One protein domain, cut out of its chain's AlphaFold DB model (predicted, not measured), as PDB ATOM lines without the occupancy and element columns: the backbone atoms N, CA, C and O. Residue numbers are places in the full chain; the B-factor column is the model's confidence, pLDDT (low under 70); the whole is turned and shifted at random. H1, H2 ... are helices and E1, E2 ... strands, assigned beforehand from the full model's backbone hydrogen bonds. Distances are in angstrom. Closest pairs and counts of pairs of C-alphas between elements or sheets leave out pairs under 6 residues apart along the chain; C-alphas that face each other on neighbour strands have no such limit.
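AT A GLANCE: This is residues 19 to 111 of the 227 residues of an uncharacterized protein of Chloroflexi bacterium (UniProt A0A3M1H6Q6). A strongly twisted wall of five strands, E1, E7, E6, E3 and E2, is joined through the short helix H2 to a small separate hairpin, E4 and E5; the turns of the hairpins E2-E3 and E4-E5 lie at the two ends of the longest axis. H3 lies near E5, off the wall, and H1 only grazes the wall. The printed part has 93 residues, with three named helices and seven named strands in the order E1 H1 E2 E3 H2 E4 E5 H3 E6 E7. The larger sheet has the order E1 - E7 - E6 - E3 - E2, and both sheets are antiparallel; the class is mixed, helices and strands. The whole is compact, with a radius of gyration of the C-alphas of 13.2 A and spans of 42 by 30 by 25 A.

HOW THE PARTS SIT: Edge strand E1, residues 21 to 23, is the antiparallel neighbour of E7, residues 105 to 110, with N 22 and O 106 3.0 A apart. H1, residues 30 to 36, only grazes the sheet with its residues 30 to 35. E2, residues 41 to 44, the other edge strand, forms a hairpin with E3, residues 48 to 54; N 42 and O 50 are 2.8 A apart. The closest C-alphas of H1 and E3 are those of Tyr 34 and Leu 51, 7.0 A apart. E3 has staggered pairing: its residues 48 to 51 pair with E2, and 51 to 54 with E6, residues 96 to 101, where N 51 and O 101 are 2.8 A apart. H2, residues 55 to 58, is on this sheet over none of its strands, at a height over the sheet of 4.2 A, only just above the sheet's level. Its closest C-alphas to E6 are those of Trp 55 and Glu 97, 5.3 A apart. E4, residues 59 to 62, and E5, residues 67 to 70, are a hairpin, with N 60 and O 69 2.8 A apart; E5 and E6 are apart. H3, residues 82 to 92, is not on the larger sheet; its closest C-alphas to E5 are those of Leu 90 and Val 69, 7.0 A apart. E6 and E7 are a hairpin, with N 107 and O 100 2.8 A apart. In H1 and H3 every O i to N i+4 pair is within hydrogen-bond range; H2 is too short for such a pair, and its one O i to N i+3 pair is within range.

IN THESE COORDINATES: E1 begins at C-alpha 21, (49.469, 35.753, -16.721), and H1 spans 9.7 A. E3, the longest strand by residues, spans 19.9 A. H3 spans 15.5 A from C-alpha 82 at (31.946, 30.810, -15.436). E6 spans 13.1 A, and E7 spans 16.3 A to C-alpha 110 at (55.172, 32.244, -7.758).

THE WHOLE: The two farthest C-alphas, of Glu 46 and His 64, are 43.9 A apart. The printed part has no cut. The link from E5 to H3, 11 residues, is long. The mean pLDDT of the printed part is 90.4, and no printed residue is under 70.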
ATOM      1  N   GLY A  19      51.834  30.254 -18.229       94.00
ATOM      2  CA  GLY A  19      50.809  30.132 -17.205       94.00
ATOM      3  C   GLY A  19      50.986  31.108 -16.030       94.00
ATOM      4  O   GLY A  19      50.375  30.917 -14.984       94.00
ATOM      5  N   LEU A  20      51.689  32.229 -16.200       96.56
ATOM      6  CA  LEU A  20      51.874  33.257 -15.157       96.56
ATOM      7  C   LEU A  20      51.193  34.590 -15.453       96.56
ATOM      8  O   LEU A  20      51.362  35.557 -14.717       96.56
ATOM      9  N   ALA A  21      50.392  34.649 -16.512       96.88
ATOM     10  CA  ALA A  21      49.469  35.753 -16.721       96.88
ATOM     11  C   ALA A  21      48.170  35.271 -17.370       96.88
ATOM     12  O   ALA A  21      48.158  34.259 -18.079       96.88
ATOM     13  N   PHE A  22      47.078  35.986 -17.128       95.88
ATOM     14  CA  PHE A  22      45.782  35.761 -17.769       95.88
ATOM     15  C   PHE A  22      44.996  37.072 -17.866       95.88
ATOM     16  O   PHE A  22      45.292  38.040 -17.164       95.88
ATOM     17  N   ALA A  23      44.025  37.124 -18.779       95.69
ATOM     18  CA  ALA A  23      43.141  38.280 -18.910       95.69
ATOM     19  C   ALA A  23      42.349  38.486 -17.616       95.69
ATOM     20  O   ALA A  23      41.963  37.510 -16.973       95.69
ATOM     21  N   CYS A  24      42.108  39.740 -17.239       93.44
ATOM     22  CA  CYS A  24      41.359  40.014 -16.022       93.44
ATOM     23  C   CYS A  24      39.958  39.380 -16.100       93.44
ATOM     24  O   CYS A  24      39.234  39.656 -17.063       93.44
ATOM     25  N   PRO A  25      39.561  38.539 -15.128       92.06
ATOM     26  CA  PRO A  25      38.257  37.896 -15.160       92.06
ATOM     27  C   PRO A  25      37.116  38.913 -15.108       92.06
ATOM     28  O   PRO A  25      37.116  39.812 -14.270       92.06
ATOM     29  N   SER A  26      36.117  38.754 -15.977       89.88
ATOM     30  CA  SER A  26      34.970  39.670 -16.062       89.88
ATOM     31  C   SER A  26      34.060  39.625 -14.832       89.88
ATOM     32  O   SER A  26      33.337  40.584 -14.574       89.88
ATOM     33  N   TRP A  27      34.102  38.527 -14.077       89.81
ATOM     34  CA  TRP A  27      33.317  38.342 -12.857       89.81
ATOM     35  C   TRP A  27      33.970  38.947 -11.608       89.81
ATOM     36  O   TRP A  27      33.360  38.939 -10.540       89.81
ATOM     37  N   TRP A  28      35.195  39.473 -11.715       92.00
ATOM     38  CA  TRP A  28      35.833  40.212 -10.626       92.00
ATOM     39  C   TRP A  28      35.260  41.626 -10.551       92.00
ATOM     40  O   TRP A  28      35.302  42.377 -11.529       92.00
ATOM     41  N   ASN A  29      34.785  42.034  -9.374       91.25
ATOM     42  CA  ASN A  29      34.423  43.428  -9.141       91.25
ATOM     43  C   ASN A  29      35.691  44.249  -8.855       91.25
ATOM     44  O   ASN A  29      36.069  44.490  -7.706       91.25
ATOM     45  N   LEU A  30      36.361  44.669  -9.931       91.19
ATOM     46  CA  LEU A  30      37.618  45.411  -9.847       91.19
ATOM     47  C   LEU A  30      37.491  46.732  -9.093       91.19
ATOM     48  O   LEU A  30      38.388  47.067  -8.331       91.19
ATOM     49  N   GLU A  31      36.397  47.473  -9.255       91.38
ATOM     50  CA  GLU A  31      36.229  48.753  -8.555       91.38
ATOM     51  C   GLU A  31      36.209  48.553  -7.038       91.38
ATOM     52  O   GLU A  31      36.862  49.285  -6.290       91.38
ATOM     53  N   GLN A  32      35.517  47.510  -6.569       91.94
ATOM     54  CA  GLN A  32      35.506  47.164  -5.153       91.94
ATOM     55  C   GLN A  32      36.868  46.644  -4.679       91.94
ATOM     56  O   GLN A  32      37.288  46.997  -3.577       91.94
ATOM     57  N   LEU A  33      37.578  45.871  -5.506       91.88
ATOM     58  CA  LEU A  33      38.922  45.385  -5.190       91.88
ATOM     59  C   LEU A  33      39.929  46.540  -5.047       91.88
ATOM     60  O   LEU A  33      40.629  46.623  -4.041       91.88
ATOM     61  N   TYR A  34      39.947  47.480  -5.999       92.94
ATOM     62  CA  TYR A  34      40.787  48.683  -5.942       92.94
ATOM     63  C   TYR A  34      40.426  49.584  -4.763       92.94
ATOM     64  O   TYR A  34      41.312  50.189  -4.165       92.94
ATOM     65  N   LYS A  35      39.141  49.666  -4.399       93.06
ATOM     66  CA  LYS A  35      38.708  50.397  -3.205       93.06
ATOM     67  C   LYS A  35      39.181  49.722  -1.915       93.06
ATOM     68  O   LYS A  35      39.581  50.424  -0.993       93.06
ATOM     69  N   HIS A  36      39.116  48.391  -1.833       92.31
ATOM     70  CA  HIS A  36      39.498  47.648  -0.629       92.31
ATOM     71  C   HIS A  36      41.014  47.651  -0.397       92.31
ATOM     72  O   HIS A  36      41.449  47.789   0.741       92.31
ATOM     73  N   HIS A  37      41.799  47.578  -1.474       92.81
ATOM     74  CA  HIS A  37      43.265  47.557  -1.441       92.81
ATOM     75  C   HIS A  37      43.873  48.854  -1.988       92.81
ATOM     76  O   HIS A  37      44.874  48.837  -2.706       92.81
ATOM     77  N   ALA A  38      43.257  49.998  -1.682       92.69
ATOM     78  CA  ALA A  38      43.733  51.298  -2.156       92.69
ATOM     79  C   ALA A  38      45.158  51.615  -1.662       92.69
ATOM     80  O   ALA A  38      45.911  52.290  -2.360       92.69
ATOM     81  N   ASP A  39      45.539  51.081  -0.498       92.00
ATOM     82  CA  ASP A  39      46.883  51.163   0.084       92.00
ATOM     83  C   ASP A  39      47.935  50.357  -0.688       92.00
ATOM     84  O   ASP A  39      49.119  50.557  -0.465       92.00
ATOM     85  N   ARG A  40      47.517  49.469  -1.597       93.88
ATOM     86  CA  ARG A  40      48.373  48.603  -2.430       93.88
ATOM     87  C   ARG A  40      48.420  49.040  -3.895       93.88
ATOM     88  O   ARG A  40      48.947  48.330  -4.758       93.88
ATOM     89  N   LYS A  41      47.815  50.189  -4.204       95.44
ATOM     90  CA  LYS A  41      47.747  50.742  -5.553       95.44
ATOM     91  C   LYS A  41      49.061  51.419  -5.916       95.44
ATOM     92  O   LYS A  41      49.523  52.311  -5.215       95.44
ATOM     93  N   ILE A  42      49.595  51.064  -7.079       95.25
ATOM     94  CA  ILE A  42      50.766  51.699  -7.675       95.25
ATOM     95  C   ILE A  42      50.379  52.316  -9.019       95.25
ATOM     96  O   ILE A  42      49.689  51.695  -9.830       95.25
ATOM     97  N   ILE A  43      50.852  53.537  -9.277       93.06
ATOM     98  CA  ILE A  43      50.664  54.225 -10.558       93.06
ATOM     99  C   ILE A  43      51.979  54.193 -11.344       93.06
ATOM    100  O   ILE A  43      53.016  54.695 -10.902       93.06
ATOM    101  N   PHE A  44      51.934  53.597 -12.533       90.31
ATOM    102  CA  PHE A  44      53.023  53.615 -13.506       90.31
ATOM    103  C   PHE A  44      52.636  54.553 -14.659       90.31
ATOM    104  O   PHE A  44      51.620  54.294 -15.303       90.31
ATOM    105  N   PRO A  45      53.413  55.611 -14.964       86.62
ATOM    106  CA  PRO A  45      53.038  56.606 -15.974       86.62
ATOM    107  C   PRO A  45      52.677  56.031 -17.352       86.62
ATOM    108  O   PRO A  45      51.748  56.511 -17.993       86.62
ATOM    109  N   GLU A  46      53.376  54.982 -17.793       86.00
ATOM    110  CA  GLU A  46      53.195  54.386 -19.126       86.00
ATOM    111  C   GLU A  46      52.212  53.203 -19.153       86.00
ATOM    112  O   GLU A  46      51.716  52.833 -20.215       86.00
ATOM    113  N   ILE A  47      51.933  52.591 -17.996       86.19
ATOM    114  CA  ILE A  47      51.131  51.357 -17.890       86.19
ATOM    115  C   ILE A  47      49.733  51.657 -17.329       86.19
ATOM    116  O   ILE A  47      48.761  50.995 -17.693       86.19
ATOM    117  N   GLY A  48      49.621  52.669 -16.467       90.44
ATOM    118  CA  GLY A  48      48.422  52.985 -15.703       90.44
ATOM    119  C   GLY A  48      48.495  52.456 -14.273       90.44
ATOM    120  O   GLY A  48      49.575  52.295 -13.697       90.44
ATOM    121  N   ASP A  49      47.329  52.225 -13.676       93.50
ATOM    122  CA  ASP A  49      47.229  51.763 -12.304       93.50
ATOM    123  C   ASP A  49      47.212  50.240 -12.171       93.50
ATOM    124  O   ASP A  49      46.465  49.524 -12.842       93.50
ATOM    125  N   VAL A  50      48.001  49.748 -11.223       96.25
ATOM    126  CA  VAL A  50      48.037  48.336 -10.846       96.25
ATOM    127  C   VAL A  50      47.854  48.186  -9.343       96.25
ATOM    128  O   VAL A  50      48.271  49.047  -8.568       96.25
ATOM    129  N   LEU A  51      47.237  47.090  -8.922       96.44
ATOM    130  CA  LEU A  51      47.284  46.627  -7.539       96.44
ATOM    131  C   LEU A  51      48.387  45.586  -7.409       96.44
ATOM    132  O   LEU A  51      48.459  44.665  -8.226       96.44
ATOM    133  N   PHE A  52      49.211  45.715  -6.376       97.00
ATOM    134  CA  PHE A  52      50.193  44.704  -6.003       97.00
ATOM    135  C   PHE A  52      49.858  44.158  -4.618       97.00
ATOM    136  O   PHE A  52      50.008  44.852  -3.615       97.00
ATOM    137  N   VAL A  53      49.353  42.931  -4.575       94.94
ATOM    138  CA  VAL A  53      48.746  42.349  -3.371       94.94
ATOM    139  C   VAL A  53      49.283  40.950  -3.104       94.94
ATOM    140  O   VAL A  53      49.686  40.243  -4.032       94.94
ATOM    141  N   GLY A  54      49.281  40.550  -1.835       92.69
ATOM    142  CA  GLY A  54      49.644  39.197  -1.432       92.69
ATOM    143  C   GLY A  54      48.528  38.208  -1.750       92.69
ATOM    144  O   GLY A  54      47.377  38.575  -1.999       92.69
ATOM    145  N   TRP A  55      48.836  36.917  -1.729       90.88
ATOM    146  CA  TRP A  55      47.840  35.897  -2.047       90.88
ATOM    147  C   TRP A  55      46.666  35.878  -1.067       90.88
ATOM    148  O   TRP A  55      45.548  35.580  -1.477       90.88
ATOM    149  N   THR A  56      46.891  36.246   0.196       90.00
ATOM    150  CA  THR A  56      45.862  36.318   1.248       90.00
ATOM    151  C   THR A  56      44.840  37.435   1.038       90.00
ATOM    152  O   THR A  56      43.768  37.407   1.644       90.00
ATOM    153  N   ASP A  57      45.165  38.425   0.202       90.19
ATOM    154  CA  ASP A  57      44.244  39.500  -0.180       90.19
ATOM    155  C   ASP A  57      43.212  39.012  -1.213       90.19
ATOM    156  O   ASP A  57      42.092  39.511  -1.280       90.19
ATOM    157  N   ILE A  58      43.581  38.006  -2.010       91.12
ATOM    158  CA  ILE A  58      42.782  37.486  -3.130       91.12
ATOM    159  C   ILE A  58      42.126  36.146  -2.785       91.12
ATOM    160  O   ILE A  58      41.011  35.844  -3.226       91.12
ATOM    161  N   LEU A  59      42.812  35.337  -1.985       91.31
ATOM    162  CA  LEU A  59      42.412  33.996  -1.598       91.31
ATOM    163  C   LEU A  59      42.222  33.921  -0.082       91.31
ATOM    164  O   LEU A  59      42.967  34.502   0.701       91.31
ATOM    165  N   GLY A  60      41.225  33.154   0.335       89.06
ATOM    166  CA  GLY A  60      41.043  32.699   1.704       89.06
ATOM    167  C   GLY A  60      41.467  31.244   1.836       89.06
ATOM    168  O   GLY A  60      41.715  30.564   0.841       89.06
ATOM    169  N   PHE A  61      41.516  30.753   3.067       87.25
ATOM    170  CA  PHE A  61      41.689  29.336   3.351       87.25
ATOM    171  C   PHE A  61      40.381  28.791   3.918       87.25
ATOM    172  O   PHE A  61      39.902  29.283   4.942       87.25
ATOM    173  N   ASP A  62      39.784  27.814   3.243       87.81
ATOM    174  CA  ASP A  62      38.624  27.110   3.773       87.81
ATOM    175  C   ASP A  62      39.093  26.006   4.725       87.81
ATOM    176  O   ASP A  62      39.724  25.032   4.311       87.81
ATOM    177  N   LEU A  63      38.770  26.163   6.010       86.75
ATOM    178  CA  LEU A  63      39.147  25.217   7.059       86.75
ATOM    179  C   LEU A  63      38.477  23.849   6.891       86.75
ATOM    180  O   LEU A  63      39.027  22.858   7.362       86.75
ATOM    181  N   HIS A  64      37.309  23.776   6.243       86.00
ATOM    182  CA  HIS A  64      36.606  22.508   6.077       86.00
ATOM    183  C   HIS A  64      37.246  21.645   4.986       86.00
ATOM    184  O   HIS A  64      37.518  20.467   5.210       86.00
ATOM    185  N   SER A  65      37.522  22.228   3.815       84.81
ATOM    186  CA  SER A  65      38.179  21.514   2.713       84.81
ATOM    187  C   SER A  65      39.707  21.484   2.805       84.81
ATOM    188  O   SER A  65      40.339  20.694   2.102       84.81
ATOM    189  N   GLY A  66      40.314  22.339   3.634       82.75
ATOM    190  CA  GLY A  66      41.765  22.506   3.722       82.75
ATOM    191  C   GLY A  66      42.385  23.109   2.456       82.75
ATOM    192  O   GLY A  66      43.559  22.869   2.176       82.75
ATOM    193  N   ARG A  67      41.600  23.835   1.648       83.94
ATOM    194  CA  ARG A  67      42.022  24.382   0.347       83.94
ATOM    195  C   ARG A  67      41.906  25.898   0.314       83.94
ATOM    196  O   ARG A  67      41.054  26.485   0.985       83.94
ATOM    197  N   LYS A  68      42.734  26.548  -0.516       87.81
ATOM    198  CA  LYS A  68      42.537  27.971  -0.807       87.81
ATOM    199  C   LYS A  68      41.293  28.151  -1.673       87.81
ATOM    200  O   LYS A  68      41.094  27.404  -2.632       87.81
ATOM    201  N   VAL A  69      40.503  29.167  -1.356       90.94
ATOM    202  CA  VAL A  69      39.273  29.561  -2.056       90.94
ATOM    203  C   VAL A  69      39.343  31.037  -2.430       90.94
ATOM    204  O   VAL A  69      40.054  31.802  -1.786       90.94
ATOM    205  N   TRP A  70      38.614  31.469  -3.457       90.94
ATOM    206  CA  TRP A  70      38.522  32.893  -3.785       90.94
ATOM    207  C   TRP A  70      37.868  33.678  -2.638       90.94
ATOM    208  O   TRP A  70      36.837  33.258  -2.112       90.94
ATOM    209  N   ARG A  71      38.459  34.817  -2.259       88.44
ATOM    210  CA  ARG A  71      37.946  35.743  -1.226       88.44
ATOM    211  C   ARG A  71      37.709  37.162  -1.765       88.44
ATOM    212  O   ARG A  71      37.374  38.075  -1.019       88.44
ATOM    213  N   LEU A  72      37.890  37.359  -3.063       85.31
ATOM    214  CA  LEU A  72      37.692  38.650  -3.710       85.31
ATOM    215  C   LEU A  72      36.200  38.983  -3.903       85.31
ATOM    216  O   LEU A  72      35.371  38.075  -3.956       85.31
ATOM    217  N   PRO A  73      35.842  40.272  -4.033       78.62
ATOM    218  CA  PRO A  73      34.478  40.671  -4.351       78.62
ATOM    219  C   PRO A  73      34.102  40.232  -5.777       78.62
ATOM    220  O   PRO A  73      34.755  40.621  -6.749       78.62
ATOM    221  N   GLU A  74      33.046  39.432  -5.906       80.31
ATOM    222  CA  GLU A  74      32.574  38.870  -7.180       80.31
ATOM    223  C   GLU A  74      31.195  39.428  -7.557       80.31
ATOM    224  O   GLU A  74      30.460  39.947  -6.715       80.31
ATOM    225  N   GLN A  75      30.850  39.348  -8.844       72.19
ATOM    226  CA  GLN A  75      29.473  39.562  -9.295       72.19
ATOM    227  C   GLN A  75      28.563  38.449  -8.756       72.19
ATOM    228  O   GLN A  75      28.934  37.279  -8.798       72.19
ATOM    229  N   ASP A  76      27.364  38.814  -8.298       72.81
ATOM    230  CA  ASP A  76      26.358  37.881  -7.786       72.81
ATOM    231  C   ASP A  76      25.012  38.120  -8.505       72.81
ATOM    232  O   ASP A  76      24.526  39.258  -8.484       72.81
ATOM    233  N   PRO A  77      24.412  37.113  -9.175       77.94
ATOM    234  CA  PRO A  77      24.887  35.733  -9.341       77.94
ATOM    235  C   PRO A  77      25.957  35.561 -10.432       77.94
ATOM    236  O   PRO A  77      25.928  36.207 -11.480       77.94
ATOM    237  N   LEU A  78      26.879  34.617 -10.208       81.81
ATOM    238  CA  LEU A  78      27.854  34.159 -11.205       81.81
ATOM    239  C   LEU A  78      27.159  33.334 -12.305       81.81
ATOM    240  O   LEU A  78      26.453  32.376 -11.986       81.81
ATOM    241  N   PRO A  79      27.386  33.624 -13.600       85.50
ATOM    242  CA  PRO A  79      26.845  32.801 -14.678       85.50
ATOM    243  C   PRO A  79      27.370  31.356 -14.621       85.50
ATOM    244  O   PRO A  79      28.563  31.140 -14.410       85.50
ATOM    245  N   GLU A  80      26.519  30.360 -14.891       86.38
ATOM    246  CA  GLU A  80      26.880  28.931 -14.771       86.38
ATOM    247  C   GLU A  80      28.125  28.541 -15.585       86.38
ATOM    248  O   GLU A  80      28.977  27.787 -15.114       86.38
ATOM    249  N   HIS A  81      28.291  29.111 -16.782       87.25
ATOM    250  CA  HIS A  81      29.444  28.846 -17.649       87.25
ATOM    251  C   HIS A  81      30.781  29.370 -17.087       87.25
ATOM    252  O   HIS A  81      31.843  28.955 -17.550       87.25
ATOM    253  N   ILE A  82      30.751  30.268 -16.096       88.19
ATOM    254  CA  ILE A  82      31.946  30.810 -15.436       88.19
ATOM    255  C   ILE A  82      32.448  29.881 -14.330       88.19
ATOM    256  O   ILE A  82      33.650  29.852 -14.063       88.19
ATOM    257  N   VAL A  83      31.573  29.081 -13.713       86.81
ATOM    258  CA  VAL A  83      31.927  28.228 -12.565       86.81
ATOM    259  C   VAL A  83      33.103  27.283 -12.876       86.81
ATOM    260  O   VAL A  83      34.063  27.281 -12.099       86.81
ATOM    261  N   PRO A  84      33.136  26.556 -14.015       88.25
ATOM    262  CA  PRO A  84      34.282  25.709 -14.353       88.25
ATOM    263  C   PRO A  84      35.573  26.509 -14.585       88.25
ATOM    264  O   PRO A  84      36.651  26.095 -14.163       88.25
ATOM    265  N   VAL A  85      35.477  27.681 -15.222       89.44
ATOM    266  CA  VAL A  85      36.637  28.548 -15.496       89.44
ATOM    267  C   VAL A  85      37.237  29.073 -14.192       89.44
ATOM    268  O   VAL A  85      38.455  29.060 -14.010       89.44
ATOM    269  N   ARG A  86      36.379  29.490 -13.256       89.38
ATOM    270  CA  ARG A  86      36.759  29.965 -11.923       89.38
ATOM    271  C   ARG A  86      37.490  28.892 -11.121       89.38
ATOM    272  O   ARG A  86      38.462  29.219 -10.440       89.38
ATOM    273  N   GLN A  87      37.051  27.637 -11.216       88.38
ATOM    274  CA  GLN A  87      37.685  26.512 -10.530       88.38
ATOM    275  C   GLN A  87      39.068  26.190 -11.115       88.38
ATOM    276  O   GLN A  87      40.042  26.121 -10.371       88.38
ATOM    277  N   THR A  88      39.188  26.107 -12.442       89.62
ATOM    278  CA  THR A  88      40.481  25.895 -13.116       89.62
ATOM    279  C   THR A  88      41.484  27.007 -12.793       89.62
ATOM    280  O   THR A  88      42.669  26.753 -12.576       89.62
ATOM    281  N   LEU A  89      41.026  28.262 -12.730       91.12
ATOM    282  CA  LEU A  89      41.884  29.375 -12.320       91.12
ATOM    283  C   LEU A  89      42.300  29.270 -10.851       91.12
ATOM    284  O   LEU A  89      43.452  29.565 -10.545       91.12
ATOM    285  N   LEU A  90      41.409  28.828  -9.957       91.31
ATOM    286  CA  LEU A  90      41.718  28.656  -8.534       91.31
ATOM    287  C   LEU A  90      42.857  27.656  -8.316       91.31
ATOM    288  O   LEU A  90      43.723  27.881  -7.475       91.31
ATOM    289  N   GLU A  91      42.869  26.565  -9.077       88.06
ATOM    290  CA  GLU A  91      43.916  25.538  -9.017       88.06
ATOM    291  C   GLU A  91      45.274  26.089  -9.462       88.06
ATOM    292  O   GLU A  91      46.301  25.810  -8.846       88.06
ATOM    293  N   ARG A  92      45.277  26.955 -10.479       87.12
ATOM    294  CA  ARG A  92      46.491  27.580 -11.016       87.12
ATOM    295  C   ARG A  92      47.129  28.596 -10.068       87.12
ATOM    296  O   ARG A  92      48.333  28.824 -10.149       87.12
ATOM    297  N   VAL A  93      46.347  29.221  -9.191       90.31
ATOM    298  CA  VAL A  93      46.837  30.283  -8.296       90.31
ATOM    299  C   VAL A  93      47.229  29.790  -6.899       90.31
ATOM    300  O   VAL A  93      47.574  30.598  -6.043       90.31
ATOM    301  N   GLN A  94      47.203  28.477  -6.646       86.00
ATOM    302  CA  GLN A  94      47.473  27.919  -5.312       86.00
ATOM    303  C   GLN A  94      48.897  28.207  -4.806       86.00
ATOM    304  O   GLN A  94      49.074  28.465  -3.616       86.00
ATOM    305  N   GLU A  95      49.896  28.198  -5.693       87.00
ATOM    306  CA  GLU A  95      51.324  28.385  -5.360       87.00
ATOM    307  C   GLU A  95      51.829  29.821  -5.601       87.00
ATOM    308  O   GLU A  95      53.032  30.078  -5.711       87.00
ATOM    309  N   VAL A  96      50.898  30.761  -5.751       92.12
ATOM    310  CA  VAL A  96      51.198  32.174  -5.977       92.12
ATOM    311  C   VAL A  96      51.416  32.860  -4.637       92.12
ATOM    312  O   VAL A  96      50.625  32.667  -3.716       92.12
ATOM    313  N   GLU A  97      52.461  33.680  -4.561       92.44
ATOM    314  CA  GLU A  97      52.732  34.543  -3.409       92.44
ATOM    315  C   GLU A  97      52.096  35.917  -3.590       92.44
ATOM    316  O   GLU A  97      51.442  36.421  -2.680       92.44
ATOM    317  N   TRP A  98      52.222  36.492  -4.791       95.81
ATOM    318  CA  TRP A  98      51.680  37.814  -5.093       95.81
ATOM    319  C   TRP A  98      50.933  37.866  -6.419       95.81
ATOM    320  O   TRP A  98      51.268  37.186  -7.393       95.81
ATOM    321  N   PHE A  99      49.960  38.767  -6.463       96.81
ATOM    322  CA  PHE A  99      49.212  39.127  -7.654       96.81
ATOM    323  C   PHE A  99      49.558  40.554  -8.064       96.81
ATOM    324  O   PHE A  99      49.579  41.470  -7.240       96.81
ATOM    325  N   ILE A 100      49.772  40.748  -9.362       97.62
ATOM    326  CA  ILE A 100      49.804  42.074  -9.978       97.62
ATOM    327  C   ILE A 100      48.540  42.180 -10.817       97.62
ATOM    328  O   ILE A 100      48.348  41.401 -11.751       97.62
ATOM    329  N   ILE A 101      47.657  43.109 -10.474       96.88
ATOM    330  CA  ILE A 101      46.327  43.211 -11.075       96.88
ATOM    331  C   ILE A 101      46.220  44.555 -11.776       96.88
ATOM    332  O   ILE A 101      46.345  45.603 -11.154       96.88
ATOM    333  N   SER A 102      45.967  44.512 -13.078       95.31
ATOM    334  CA  SER A 102      45.534  45.663 -13.867       95.31
ATOM    335  C   SER A 102      44.112  45.432 -14.364       95.31
ATOM    336  O   SER A 102      43.622  44.303 -14.386       95.31
ATOM    337  N   ARG A 103      43.473  46.481 -14.887       92.25
ATOM    338  CA  ARG A 103      42.136  46.374 -15.501       92.25
ATOM    339  C   ARG A 103      42.043  45.373 -16.658       92.25
ATOM    340  O   ARG A 103      40.950  44.921 -16.974       92.25
ATOM    341  N   LYS A 104      43.158  45.050 -17.322       94.06
ATOM    342  CA  LYS A 104      43.175  44.174 -18.510       94.06
ATOM    343  C   LYS A 104      43.754  42.794 -18.231       94.06
ATOM    344  O   LYS A 104      43.397  41.830 -18.903       94.06
ATOM    345  N   GLN A 105      44.668  42.697 -17.275       95.81
ATOM    346  CA  GLN A 105      45.512  41.525 -17.107       95.81
ATOM    347  C   GLN A 105      45.909  41.335 -15.649       95.81
ATOM    348  O   GLN A 105      46.174  42.303 -14.933       95.81
ATOM    349  N   VAL A 106      45.985  40.069 -15.252       96.94
ATOM    350  CA  VAL A 106      46.510  39.618 -13.969       96.94
ATOM    351  C   VAL A 106      47.805  38.862 -14.229       96.94
ATOM    352  O   VAL A 106      47.858  37.995 -15.107       96.94
ATOM    353  N   TRP A 107      48.841  39.180 -13.461       97.94
ATOM    354  CA  TRP A 107      50.090  38.430 -13.415       97.94
ATOM    355  C   TRP A 107      50.250  37.749 -12.063       97.94
ATOM    356  O   TRP A 107      49.823  38.268 -11.031       97.94
ATOM    357  N   LEU A 108      50.883  36.583 -12.097       97.31
ATOM    358  CA  LEU A 108      51.098  35.709 -10.957       97.31
ATOM    359  C   LEU A 108      52.588  35.645 -10.643       97.31
ATOM    360  O   LEU A 108      53.385  35.285 -11.512       97.31
ATOM    361  N   ILE A 109      52.955  35.963  -9.404       97.19
ATOM    362  CA  ILE A 109      54.324  35.813  -8.913       97.19
ATOM    363  C   ILE A 109      54.387  34.551  -8.046       97.19
ATOM    364  O   ILE A 109      53.809  34.530  -6.958       97.19
ATOM    365  N   PRO A 110      55.038  33.478  -8.522       94.75
ATOM    366  CA  PRO A 110      55.172  32.244  -7.758       94.75
ATOM    367  C   PRO A 110      56.167  32.397  -6.608       94.75
ATOM    368  O   PRO A 110      57.079  33.215  -6.681       94.75
ATOM    369  N   GLY A 111      56.064  31.537  -5.592       89.75
ATOM    370  CA  GLY A 111      57.023  31.527  -4.475       89.75
ATOM    371  C   GLY A 111      58.418  31.003  -4.824       89.75
ATOM    372  O   GLY A 111      59.382  31.246  -4.091       89.75
TER     373      GLY A 111